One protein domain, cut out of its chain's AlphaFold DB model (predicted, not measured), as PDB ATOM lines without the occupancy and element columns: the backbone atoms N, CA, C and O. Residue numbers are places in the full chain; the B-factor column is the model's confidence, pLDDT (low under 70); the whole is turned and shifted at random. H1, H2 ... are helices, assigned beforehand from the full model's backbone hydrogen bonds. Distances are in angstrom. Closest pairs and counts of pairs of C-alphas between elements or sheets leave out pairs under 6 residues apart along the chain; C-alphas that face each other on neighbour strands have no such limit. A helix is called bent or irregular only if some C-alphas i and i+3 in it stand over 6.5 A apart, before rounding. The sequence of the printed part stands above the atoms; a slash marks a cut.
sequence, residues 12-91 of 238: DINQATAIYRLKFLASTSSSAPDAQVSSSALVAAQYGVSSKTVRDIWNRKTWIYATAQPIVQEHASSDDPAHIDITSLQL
ATOM      1  N   ASP A  12     123.410 -23.647  67.189       87.44
ATOM      2  CA  ASP A  12     122.295 -23.241  68.046       87.44
ATOM      3  C   ASP A  12     122.683 -23.321  69.535       87.44
ATOM      4  O   ASP A  12     123.541 -24.116  69.943       87.44
ATOM      5  N   ILE A  13     122.027 -22.515  70.368       84.75
ATOM      6  CA  ILE A  13     122.240 -22.465  71.820       84.75
ATOM      7  C   ILE A  13     121.994 -23.846  72.443       84.75
ATOM      8  O   ILE A  13     122.783 -24.301  73.278       84.75
ATOM      9  N   ASN A  14     120.953 -24.556  71.995       89.38
ATOM     10  CA  ASN A  14     120.627 -25.898  72.483       89.38
ATOM     11  C   ASN A  14     121.713 -26.915  72.122       89.38
ATOM     12  O   ASN A  14     122.160 -27.688  72.974       89.38
ATOM     13  N   GLN A  15     122.197 -26.875  70.876       90.38
ATOM     14  CA  GLN A  15     123.260 -27.762  70.399       90.38
ATOM     15  C   GLN A  15     124.541 -27.573  71.201       90.38
ATOM     16  O   GLN A  15     125.186 -28.532  71.617       90.38
ATOM     17  N   ALA A  16     124.903 -26.327  71.463       88.31
ATOM     18  CA  ALA A  16     126.094 -26.047  72.227       88.31
ATOM     19  C   ALA A  16     125.978 -26.422  73.702       88.31
ATOM     20  O   ALA A  16     126.950 -26.888  74.299       88.31
ATOM     21  N   THR A  17     124.790 -26.250  74.281       86.50
ATOM     22  CA  THR A  17     124.490 -26.699  75.641       86.50
ATOM     23  C   THR A  17     124.622 -28.220  75.730       86.50
ATOM     24  O   THR A  17     125.233 -28.728  76.671       86.50
ATOM     25  N   ALA A  18     124.156 -28.952  74.713       90.69
ATOM     26  CA  ALA A  18     124.359 -30.394  74.605       90.69
ATOM     27  C   ALA A  18     125.853 -30.766  74.492       90.69
ATOM     28  O   ALA A  18     126.337 -31.582  75.279       90.69
ATOM     29  N   ILE A  19     126.616 -30.104  73.610       90.94
ATOM     30  CA  ILE A  19     128.080 -30.282  73.489       90.94
ATOM     31  C   ILE A  19     128.788 -30.017  74.827       90.94
ATOM     32  O   ILE A  19     129.731 -30.724  75.195       90.94
ATOM     33  N   TYR A  20     128.343 -29.004  75.568       88.56
ATOM     34  CA  TYR A  20     128.911 -28.641  76.858       88.56
ATOM     35  C   TYR A  20     128.640 -29.705  77.934       88.56
ATOM     36  O   TYR A  20     129.551 -30.063  78.683       88.56
ATOM     37  N   ARG A  21     127.426 -30.271  77.977       87.12
ATOM     38  CA  ARG A  21     127.057 -31.353  78.909       87.12
ATOM     39  C   ARG A  21     127.868 -32.632  78.676       87.12
ATOM     40  O   ARG A  21     128.286 -33.261  79.646       87.12
ATOM     41  N   LEU A  22     128.178 -32.964  77.418       88.25
ATOM     42  CA  LEU A  22     128.997 -34.138  77.069       88.25
ATOM     43  C   LEU A  22     130.399 -34.115  77.702       88.25
ATOM     44  O   LEU A  22     130.962 -35.175  77.971       88.25
ATOM     45  N   LYS A  23     130.942 -32.928  78.005       85.62
ATOM     46  CA  LYS A  23     132.235 -32.790  78.692       85.62
ATOM     47  C   LYS A  23     132.236 -33.480  80.057       85.62
ATOM     48  O   LYS A  23     133.203 -34.153  80.395       85.62
ATOM     49  N   PHE A  24     131.168 -33.303  80.836       78.00
ATOM     50  CA  PHE A  24     131.087 -33.837  82.198       78.00
ATOM     51  C   PHE A  24     130.910 -35.350  82.202       78.00
ATOM     52  O   PHE A  24     131.576 -36.030  82.974       78.00
ATOM     53  N   LEU A  25     130.093 -35.871  81.283       76.25
ATOM     54  CA  LEU A  25     129.865 -37.311  81.137       76.25
ATOM     55  C   LEU A  25     131.147 -38.065  80.749       76.25
ATOM     56  O   LEU A  25     131.362 -39.194  81.187       76.25
ATOM     57  N   ALA A  26     132.017 -37.435  79.953       71.88
ATOM     58  CA  ALA A  26     133.316 -38.003  79.599       71.88
ATOM     59  C   ALA A  26     134.319 -37.970  80.767       71.88
ATOM     60  O   ALA A  26     135.176 -38.843  80.861       71.88
ATOM     61  N   SER A  27     134.220 -36.985  81.667       71.50
ATOM     62  CA  SER A  27     135.097 -36.882  82.841       71.50
ATOM     63  C   SER A  27     134.731 -37.857  83.960       71.50
ATOM     64  O   SER A  27     135.603 -38.238  84.731       71.50
ATOM     65  N   THR A  28     133.468 -38.273  84.062       69.94
ATOM     66  CA  THR A  28     133.024 -39.198  85.118       69.94
ATOM     67  C   THR A  28     133.363 -40.662  84.837       69.94
ATOM     68  O   THR A  28     133.393 -41.456  85.769       69.94
ATOM     69  N   SER A  29     133.600 -41.043  83.577       67.44
ATOM     70  CA  SER A  29     133.751 -42.452  83.176       67.44
ATOM     71  C   SER A  29     135.191 -42.900  82.922       67.44
ATOM     72  O   SER A  29     135.438 -44.096  82.789       67.44
ATOM     73  N   SER A  30     136.158 -41.982  82.863       60.94
ATOM     74  CA  SER A  30     137.548 -42.322  82.557       60.94
ATOM     75  C   SER A  30     138.511 -41.416  83.320       60.94
ATOM     76  O   SER A  30     138.554 -40.210  83.099       60.94
ATOM     77  N   SER A  31     139.311 -42.004  84.212       67.88
ATOM     78  CA  SER A  31     140.373 -41.318  84.963       67.88
ATOM     79  C   SER A  31     141.610 -40.980  84.114       67.88
ATOM     80  O   SER A  31     142.577 -40.426  84.635       67.88
ATOM     81  N   ALA A  32     141.606 -41.301  82.814       65.25
ATOM     82  CA  ALA A  32     142.748 -41.104  81.930       65.25
ATOM     83  C   ALA A  32     142.681 -39.735  81.213       65.25
ATOM     84  O   ALA A  32     141.740 -39.486  80.452       65.25
ATOM     85  N   PRO A  33     143.685 -38.849  81.379       63.91
ATOM     86  CA  PRO A  33     143.689 -37.512  80.772       63.91
ATOM     87  C   PRO A  33     143.763 -37.529  79.232       63.91
ATOM     88  O   PRO A  33     143.309 -36.586  78.582       63.91
ATOM     89  N   ASP A  34     144.259 -38.613  78.629       59.91
ATOM     90  CA  ASP A  34     144.439 -38.723  77.174       59.91
ATOM     91  C   ASP A  34     143.132 -38.979  76.402       59.91
ATOM     92  O   ASP A  34     143.034 -38.674  75.210       59.91
ATOM     93  N   ALA A  35     142.073 -39.454  77.071       60.19
ATOM     94  CA  ALA A  35     140.771 -39.706  76.442       60.19
ATOM     95  C   ALA A  35     140.062 -38.413  75.979       60.19
ATOM     96  O   ALA A  35     139.163 -38.434  75.129       60.19
ATOM     97  N   GLN A  36     140.478 -37.263  76.512       60.97
ATOM     98  CA  GLN A  36     139.788 -35.990  76.324       60.97
ATOM     99  C   GLN A  36     139.999 -35.386  74.923       60.97
ATOM    100  O   GLN A  36     139.106 -34.722  74.387       60.97
ATOM    101  N   VAL A  37     141.154 -35.635  74.291       58.16
ATOM    102  CA  VAL A  37     141.481 -35.092  72.957       58.16
ATOM    103  C   VAL A  37     140.712 -35.840  71.864       58.16
ATOM    104  O   VAL A  37     140.123 -35.203  70.983       58.16
ATOM    105  N   SER A  38     140.632 -37.168  71.983       59.12
ATOM    106  CA  SER A  38     139.896 -38.077  71.091       59.12
ATOM    107  C   SER A  38     138.396 -37.771  71.066       59.12
ATOM    108  O   SER A  38     137.763 -37.802  70.011       59.12
ATOM    109  N   SER A  39     137.836 -37.388  72.218       78.62
ATOM    110  CA  SER A  39     136.419 -37.040  72.359       78.62
ATOM    111  C   SER A  39     136.022 -35.821  71.516       78.62
ATOM    112  O   SER A  39     134.976 -35.821  70.869       78.62
ATOM    113  N   SER A  40     136.876 -34.795  71.439       89.81
ATOM    114  CA  SER A  40     136.520 -33.544  70.750       89.81
ATOM    115  C   SER A  40     136.301 -33.708  69.241       89.81
ATOM    116  O   SER A  40     135.455 -33.020  68.672       89.81
ATOM    117  N   ALA A  41     137.034 -34.619  68.592       91.44
ATOM    118  CA  ALA A  41     136.878 -34.912  67.167       91.44
ATOM    119  C   ALA A  41     135.592 -35.705  66.886       91.44
ATOM    120  O   ALA A  41     134.902 -35.426  65.906       91.44
ATOM    121  N   LEU A  42     135.240 -36.640  67.772       91.88
ATOM    122  CA  LEU A  42     134.003 -37.416  67.674       91.88
ATOM    123  C   LEU A  42     132.769 -36.533  67.882       91.88
ATOM    124  O   LEU A  42     131.848 -36.556  67.068       91.88
ATOM    125  N   VAL A  43     132.787 -35.687  68.914       92.94
ATOM    126  CA  VAL A  43     131.711 -34.718  69.169       92.94
ATOM    127  C   VAL A  43     131.602 -33.721  68.011       92.94
ATOM    128  O   VAL A  43     130.507 -33.406  67.558       92.94
ATOM    129  N   ALA A  44     132.727 -33.263  67.463       92.94
ATOM    130  CA  ALA A  44     132.737 -32.399  66.285       92.94
ATOM    131  C   ALA A  44     132.041 -33.042  65.074       92.94
ATOM    132  O   ALA A  44     131.207 -32.396  64.441       92.94
ATOM    133  N   ALA A  45     132.327 -34.317  64.795       92.25
ATOM    134  CA  ALA A  45     131.675 -35.061  63.720       92.25
ATOM    135  C   ALA A  45     130.166 -35.238  63.966       92.25
ATOM    136  O   ALA A  45     129.379 -35.044  63.043       92.25
ATOM    137  N   GLN A  46     129.759 -35.530  65.206       93.25
ATOM    138  CA  GLN A  46     128.351 -35.724  65.574       93.25
ATOM    139  C   GLN A  46     127.500 -34.463  65.365       93.25
ATOM    140  O   GLN A  46     126.361 -34.557  64.918       93.25
ATOM    141  N   TYR A  47     128.048 -33.286  65.674       91.88
ATOM    142  CA  TYR A  47     127.330 -32.009  65.573       91.88
ATOM    143  C   TYR A  47     127.651 -31.228  64.288       91.88
ATOM    144  O   TYR A  47     127.172 -30.108  64.119       91.88
ATOM    145  N   GLY A  48     128.471 -31.780  63.386       91.75
ATOM    146  CA  GLY A  48     128.858 -31.114  62.137       91.75
ATOM    147  C   GLY A  48     129.669 -29.826  62.338       91.75
ATOM    148  O   GLY A  48     129.625 -28.926  61.501       91.75
ATOM    149  N   VAL A  49     130.404 -29.713  63.447       91.19
ATOM    150  CA  VAL A  49     131.194 -28.521  63.794       91.19
ATOM    151  C   VAL A  49     132.683 -28.810  63.818       91.19
ATOM    152  O   VAL A  49     133.122 -29.952  63.790       91.19
ATOM    153  N   SER A  50     133.507 -27.763  63.866       91.25
ATOM    154  CA  SER A  50     134.951 -27.956  63.982       91.25
ATOM    155  C   SER A  50     135.335 -28.416  65.395       91.25
ATOM    156  O   SER A  50     134.793 -27.935  66.392       91.25
ATOM    157  N   SER A  51     136.355 -29.270  65.511       91.56
ATOM    158  CA  SER A  51     136.927 -29.664  66.813       91.56
ATOM    159  C   SER A  51     137.510 -28.482  67.595       91.56
ATOM    160  O   SER A  51     137.675 -28.542  68.814       91.56
ATOM    161  N   LYS A  52     137.829 -27.376  66.910       90.06
ATOM    162  CA  LYS A  52     138.175 -26.108  67.555       90.06
ATOM    163  C   LYS A  52     136.958 -25.492  68.250       90.06
ATOM    164  O   LYS A  52     137.077 -25.111  69.408       90.06
ATOM    165  N   THR A  53     135.804 -25.458  67.585       88.81
ATOM    166  CA  THR A  53     134.544 -24.946  68.147       88.81
ATOM    167  C   THR A  53     134.166 -25.697  69.423       88.81
ATOM    168  O   THR A  53     133.872 -25.067  70.431       88.81
ATOM    169  N   VAL A  54     134.268 -27.031  69.420       91.44
ATOM    170  CA  VAL A  54     134.010 -27.869  70.608       91.44
ATOM    171  C   VAL A  54     134.920 -27.488  71.782       91.44
ATOM    172  O   VAL A  54     134.448 -27.280  72.898       91.44
ATOM    173  N   ARG A  55     136.227 -27.325  71.536       90.56
ATOM    174  CA  ARG A  55     137.187 -26.890  72.567       90.56
ATOM    175  C   ARG A  55     136.893 -25.486  73.090       90.56
ATOM    176  O   ARG A  55     137.001 -25.254  74.293       90.56
ATOM    177  N   ASP A  56     136.515 -24.570  72.204       87.94
ATOM    178  CA  ASP A  56     136.154 -23.200  72.568       87.94
ATOM    179  C   ASP A  56     134.878 -23.185  73.449       87.94
ATOM    180  O   ASP A  56     134.847 -22.466  74.450       87.94
ATOM    181  N   ILE A  57     133.887 -24.051  73.171       88.88
ATOM    182  CA  ILE A  57     132.707 -24.285  74.034       88.88
ATOM    183  C   ILE A  57     133.134 -24.810  75.413       88.88
ATOM    184  O   ILE A  57     132.759 -24.261  76.450       88.88
ATOM    185  N   TRP A  58     133.966 -25.853  75.448       89.50
ATOM    186  CA  TRP A  58     134.402 -26.492  76.695       89.50
ATOM    187  C   TRP A  58     135.278 -25.612  77.585       89.50
ATOM    188  O   TRP A  58     135.284 -25.809  78.805       89.50
ATOM    189  N   ASN A  59     136.014 -24.661  77.008       85.88
ATOM    190  CA  ASN A  59     136.859 -23.727  77.751       85.88
ATOM    191  C   ASN A  59     136.081 -22.580  78.408       85.88
ATOM    192  O   ASN A  59     136.698 -21.802  79.140       85.88
ATOM    193  N   ARG A  60     134.760 -22.467  78.178       73.94
ATOM    194  CA  ARG A  60     133.829 -21.438  78.696       73.94
ATOM    195  C   ARG A  60     134.172 -19.973  78.365       73.94
ATOM    196  O   ARG A  60     133.255 -19.185  78.181       73.94
ATOM    197  N   LYS A  61     135.447 -19.589  78.234       65.75
ATOM    198  CA  LYS A  61     135.928 -18.204  78.061       65.75
ATOM    199  C   LYS A  61     135.335 -17.478  76.856       65.75
ATOM    200  O   LYS A  61     135.127 -16.273  76.926       65.75
ATOM    201  N   THR A  62     135.092 -18.187  75.762       59.62
ATOM    202  CA  THR A  62     134.510 -17.629  74.533       59.62
ATOM    203  C   THR A  62     133.017 -17.905  74.421       59.62
ATOM    204  O   THR A  62     132.302 -17.127  73.799       59.62
ATOM    205  N   TRP A  63     132.537 -18.974  75.055       65.62
ATOM    206  CA  TRP A  63     131.149 -19.412  74.957       65.62
ATOM    207  C   TRP A  63     130.172 -18.530  75.731       65.62
ATOM    208  O   TRP A  63     129.079 -18.254  75.250       65.62
ATOM    209  N   ILE A  64     130.591 -18.023  76.894       62.44
ATOM    210  CA  ILE A  64     129.746 -17.177  77.748       62.44
ATOM    211  C   ILE A  64     129.201 -15.975  76.965       62.44
ATOM    212  O   ILE A  64     128.032 -15.658  77.091       62.44
ATOM    213  N   TYR A  65     129.977 -15.363  76.069       56.09
ATOM    214  CA  TYR A  65     129.479 -14.238  75.264       56.09
ATOM    215  C   TYR A  65     128.468 -14.642  74.184       56.09
ATOM    216  O   TYR A  65     127.643 -13.819  73.800       56.09
ATOM    217  N   ALA A  66     128.520 -15.887  73.703       55.94
ATOM    218  CA  ALA A  66     127.607 -16.399  72.684       55.94
ATOM    219  C   ALA A  66     126.282 -16.914  73.278       55.94
ATOM    220  O   ALA A  66     125.258 -16.829  72.607       55.94
ATOM    221  N   THR A  67     126.273 -17.407  74.527       58.69
ATOM    222  CA  THR A  67     125.066 -17.988  75.164       58.69
ATOM    223  C   THR A  67     124.573 -17.338  76.439       58.69
ATOM    224  O   THR A  67     123.486 -17.692  76.885       58.69
ATOM    225  N   ALA A  68     125.312 -16.419  77.062       54.91
ATOM    226  CA  ALA A  68     124.815 -15.765  78.277       54.91
ATOM    227  C   ALA A  68     123.617 -14.842  78.009       54.91
ATOM    228  O   ALA A  68     122.875 -14.551  78.933       54.91
ATOM    229  N   GLN A  69     123.399 -14.401  76.768       53.50
ATOM    230  CA  GLN A  69     122.264 -13.540  76.417       53.50
ATOM    231  C   GLN A  69     120.892 -14.223  76.637       53.50
ATOM    232  O   GLN A  69     120.073 -13.646  77.342       53.50
ATOM    233  N   PRO A  70     120.627 -15.440  76.121       52.09
ATOM    234  CA  PRO A  70     119.330 -16.103  76.317       52.09
ATOM    235  C   PRO A  70     119.166 -16.804  77.680       52.09
ATOM    236  O   PRO A  70     118.081 -16.775  78.247       52.09
ATOM    237  N   ILE A  71     120.225 -17.401  78.246       51.78
ATOM    238  CA  ILE A  71     120.125 -18.216  79.481       51.78
ATOM    239  C   ILE A  71     119.802 -17.357  80.717       51.78
ATOM    240  O   ILE A  71     119.141 -17.819  81.643       51.78
ATOM    241  N   VAL A  72     120.232 -16.092  80.734       52.94
ATOM    242  CA  VAL A  72     119.975 -15.177  81.862       52.94
ATOM    243  C   VAL A  72     118.497 -14.772  81.950       52.94
ATOM    244  O   VAL A  72     118.033 -14.449  83.037       52.94
ATOM    245  N   GLN A  73     117.730 -14.832  80.855       52.28
ATOM    246  CA  GLN A  73     116.298 -14.511  80.897       52.28
ATOM    247  C   GLN A  73     115.426 -15.661  81.412       52.28
ATOM    248  O   GLN A  73     114.411 -15.396  82.042       52.28
ATOM    249  N   GLU A  74     115.813 -16.915  81.180       51.06
ATOM    250  CA  GLU A  74     114.987 -18.076  81.544       51.06
ATOM    251  C   GLU A  74     115.200 -18.530  82.999       51.06
ATOM    252  O   GLU A  74     114.278 -19.019  83.642       51.06
ATOM    253  N   HIS A  75     116.393 -18.308  83.563       49.09
ATOM    254  CA  HIS A  75     116.707 -18.696  84.946       49.09
ATOM    255  C   HIS A  75     116.476 -17.594  85.991       49.09
ATOM    256  O   HIS A  75     116.546 -17.880  87.182       49.09
ATOM    257  N   ALA A  76     116.159 -16.359  85.588       53.97
ATOM    258  CA  ALA A  76     115.865 -15.270  86.529       53.97
ATOM    259  C   ALA A  76     114.536 -15.451  87.292       53.97
ATOM    260  O   ALA A  76     114.278 -14.718  88.242       53.97
ATOM    261  N   SER A  77     113.690 -16.402  86.887       54.56
ATOM    262  CA  SER A  77     112.388 -16.672  87.511       54.56
ATOM    263  C   SER A  77     112.347 -17.941  88.368       54.56
ATOM    264  O   SER A  77     111.262 -18.333  88.787       54.56
ATOM    265  N   SER A  78     113.479 -18.618  88.593       51.97
ATOM    266  CA  SER A  78     113.534 -19.836  89.417       51.97
ATOM    267  C   SER A  78     114.414 -19.595  90.643       51.97
ATOM    268  O   SER A  78     115.610 -19.362  90.496       51.97
ATOM    269  N   ASP A  79     113.832 -19.671  91.841       57.38
ATOM    270  CA  ASP A  79     114.470 -19.437  93.152       57.38
ATOM    271  C   ASP A  79     115.491 -20.529  93.569       57.38
ATOM    272  O   ASP A  79     115.668 -20.813  94.754       57.38
ATOM    273  N   ASP A  80     116.172 -21.171  92.616       52.62
ATOM    274  CA  ASP A  80     117.149 -22.225  92.898       52.62
ATOM    275  C   ASP A  80     118.531 -21.630  93.258       52.62
ATOM    276  O   ASP A  80     119.192 -21.015  92.412       52.62
ATOM    277  N   PRO A  81     119.056 -21.859  94.481       46.00
ATOM    278  CA  PRO A  81     120.311 -21.267  94.958       46.00
ATOM    279  C   PRO A  81     121.578 -21.888  94.342       46.00
ATOM    280  O   PRO A  81     122.689 -21.464  94.656       46.00
ATOM    281  N   ALA A  82     121.453 -22.855  93.427       46.75
ATOM    282  CA  ALA A  82     122.571 -23.375  92.630       46.75
ATOM    283  C   ALA A  82     122.892 -22.481  91.411       46.75
ATOM    284  O   ALA A  82     123.437 -22.949  90.404       46.75
ATOM    285  N   HIS A  83     122.542 -21.195  91.497       45.88
ATOM    286  CA  HIS A  83     122.769 -20.184  90.481       45.88
ATOM    287  C   HIS A  83     124.270 -20.095  90.188       45.88
ATOM    288  O   HIS A  83     125.063 -19.540  90.947       45.88
ATOM    289  N   ILE A  84     124.677 -20.666  89.054       52.00
ATOM    290  CA  ILE A  84     125.997 -20.427  88.480       52.00
ATOM    291  C   ILE A  84     126.068 -18.914  88.284       52.00
ATOM    292  O   ILE A  84     125.325 -18.366  87.473       52.00
ATOM    293  N   ASP A  85     126.886 -18.232  89.075       49.78
ATOM    294  CA  ASP A  85     127.000 -16.780  89.049       49.78
ATOM    295  C   ASP A  85     127.719 -16.361  87.757       49.78
ATOM    296  O   ASP A  85     128.944 -16.235  87.697       49.78
ATOM    297  N   ILE A  86     126.964 -16.239  86.661       53.97
ATOM    298  CA  ILE A  86     127.479 -15.831  85.343       53.97
ATOM    299  C   ILE A  86     128.072 -14.412  85.436       53.97
ATOM    300  O   ILE A  86     129.018 -14.090  84.713       53.97
ATOM    301  N   THR A  87     127.596 -13.600  86.383       49.38
ATOM    302  CA  THR A  87     128.116 -12.273  86.737       49.38
ATOM    303  C   THR A  87     129.559 -12.330  87.233       49.38
ATOM    304  O   THR A  87     130.372 -11.502  86.831       49.38
ATOM    305  N   SER A  88     129.944 -13.364  87.987       52.72
ATOM    306  CA  SER A  88     131.344 -13.568  88.407       52.72
ATOM    307  C   SER A  88     132.299 -13.900  87.243       52.72
ATOM    308  O   SER A  88     133.519 -13.736  87.349       52.72
ATOM    309  N   LEU A  89     131.751 -14.349  86.106       51.66
ATOM    310  CA  LEU A  89     132.494 -14.635  84.876       51.66
ATOM    311  C   LEU A  89     132.453 -13.480  83.869       51.66
ATOM    312  O   LEU A  89     133.256 -13.475  82.925       51.66
ATOM    313  N   GLN A  90     131.571 -12.493  84.063       51.94
ATOM    314  CA  GLN A  90     131.676 -11.220  83.369       51.94
ATOM    315  C   GLN A  90     132.928 -10.521  83.872       51.94
ATOM    316  O   GLN A  90     132.945  -9.871  84.906       51.94
ATOM    317  N   LEU A  91     133.985 -10.659  83.073       50.38
ATOM    318  CA  LEU A  91     135.028  -9.658  82.963       50.38
ATOM    319  C   LEU A  91     135.619  -9.295  84.327       50.38
ATOM    320  O   LEU A  91     135.348  -8.225  84.864       50.38
TER     321      LEU A  91
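What this domain is: This is residues 12 to 91 of the 238 residues of the protein "Hypothetical protein" of Cryptomonas curvata (UniProt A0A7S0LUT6). What would one see first? A short helical hairpin, H1 and H2, has a third helix, H3, crossing it and packing on both of its arms, and from this three-helix body H4 leads away as an irregular arm. After H4 the chain loops out and folds back to the little helix H5, which lies near H4 and away from the body. How is it made up, and how large is it? The printed part has 80 residues with five named helices in the order H1 to H5 and no named strand, class all helix; it is only just loose, close to compact, with a radius of gyration of the C-alphas of 14.1 A and spans of 38 by 26 by 23 A.

How they stand to each other: What touches the longest helix? H1, residues 13 to 29, and H2, residues 35 to 47, form a helical hairpin: they touch at a shallow tilt of 29 degrees, opposite ways, and their closest C-alphas, Ile 19 and Val 43, are 7.2 A apart. H3, residues 51 to 58, touches H1 at residues 16 to 23 alone, about perpendicular at 82 degrees, the closest C-alphas being Tyr 20 and Trp 58 at 5.9 A. H3 also touches H2, at residues 40 to 44 alone, about perpendicular at 74 degrees, with the C-alphas of Ala 44 and Ser 51 closest at 5.0 A. Where do the other two helices stand? H4, residues 63 to 75, is close to H1 but not clearly touching, with the C-alphas of Ile 13 and Thr 67 closest at 6.3 A. H5, residues 86 to 89, is close to H4 but not clearly touching, with the C-alphas of Ala 68 and Ile 86 closest at 7.6 A, and it is apart from H1, H2 and H3. How well do the backbones hold O i to N i+4 pairs within hydrogen-bond range? H3 has every pair, H1 9 of 13, H2 6 of 9 and H4 3 of 9, with 3 of 10 O i to N i+3 pairs in H4; H5 is too short for an O i to N i+4 pair.

Where its parts are: Where does H1 lie? It runs 25.7 A from C-alpha 13 at (122.240, -22.465, 71.820) to C-alpha 29 at (133.751, -42.452, 83.176). How long are the others? H2 measures 18.9 A, H3 10.7 A, H4 17.6 A and H5 5.2 A, ending at C-alpha 89 at (132.494, -14.635, 84.876). Is any irregular? H4 is, with C-alphas 66 and 69 7.1 A apart.

The domain as a whole: How far does it reach, and what stands free? The two C-alphas farthest apart, those of Asp 34 and Ser 77, are 40.3 A apart; residues 28 to 34, of which 28 and 29 belong to H1, and residues 76 to 82 stand free. How are the helices linked? The printed part has no cut; the links H1 to H2, H2 to H3 and H3 to H4 are tight, and H4 to H5 is short, with 10 residues. Where is confidence low? The mean pLDDT of the printed part is 71.0, and residues 28 to 38 and 61 to 91 are under 70.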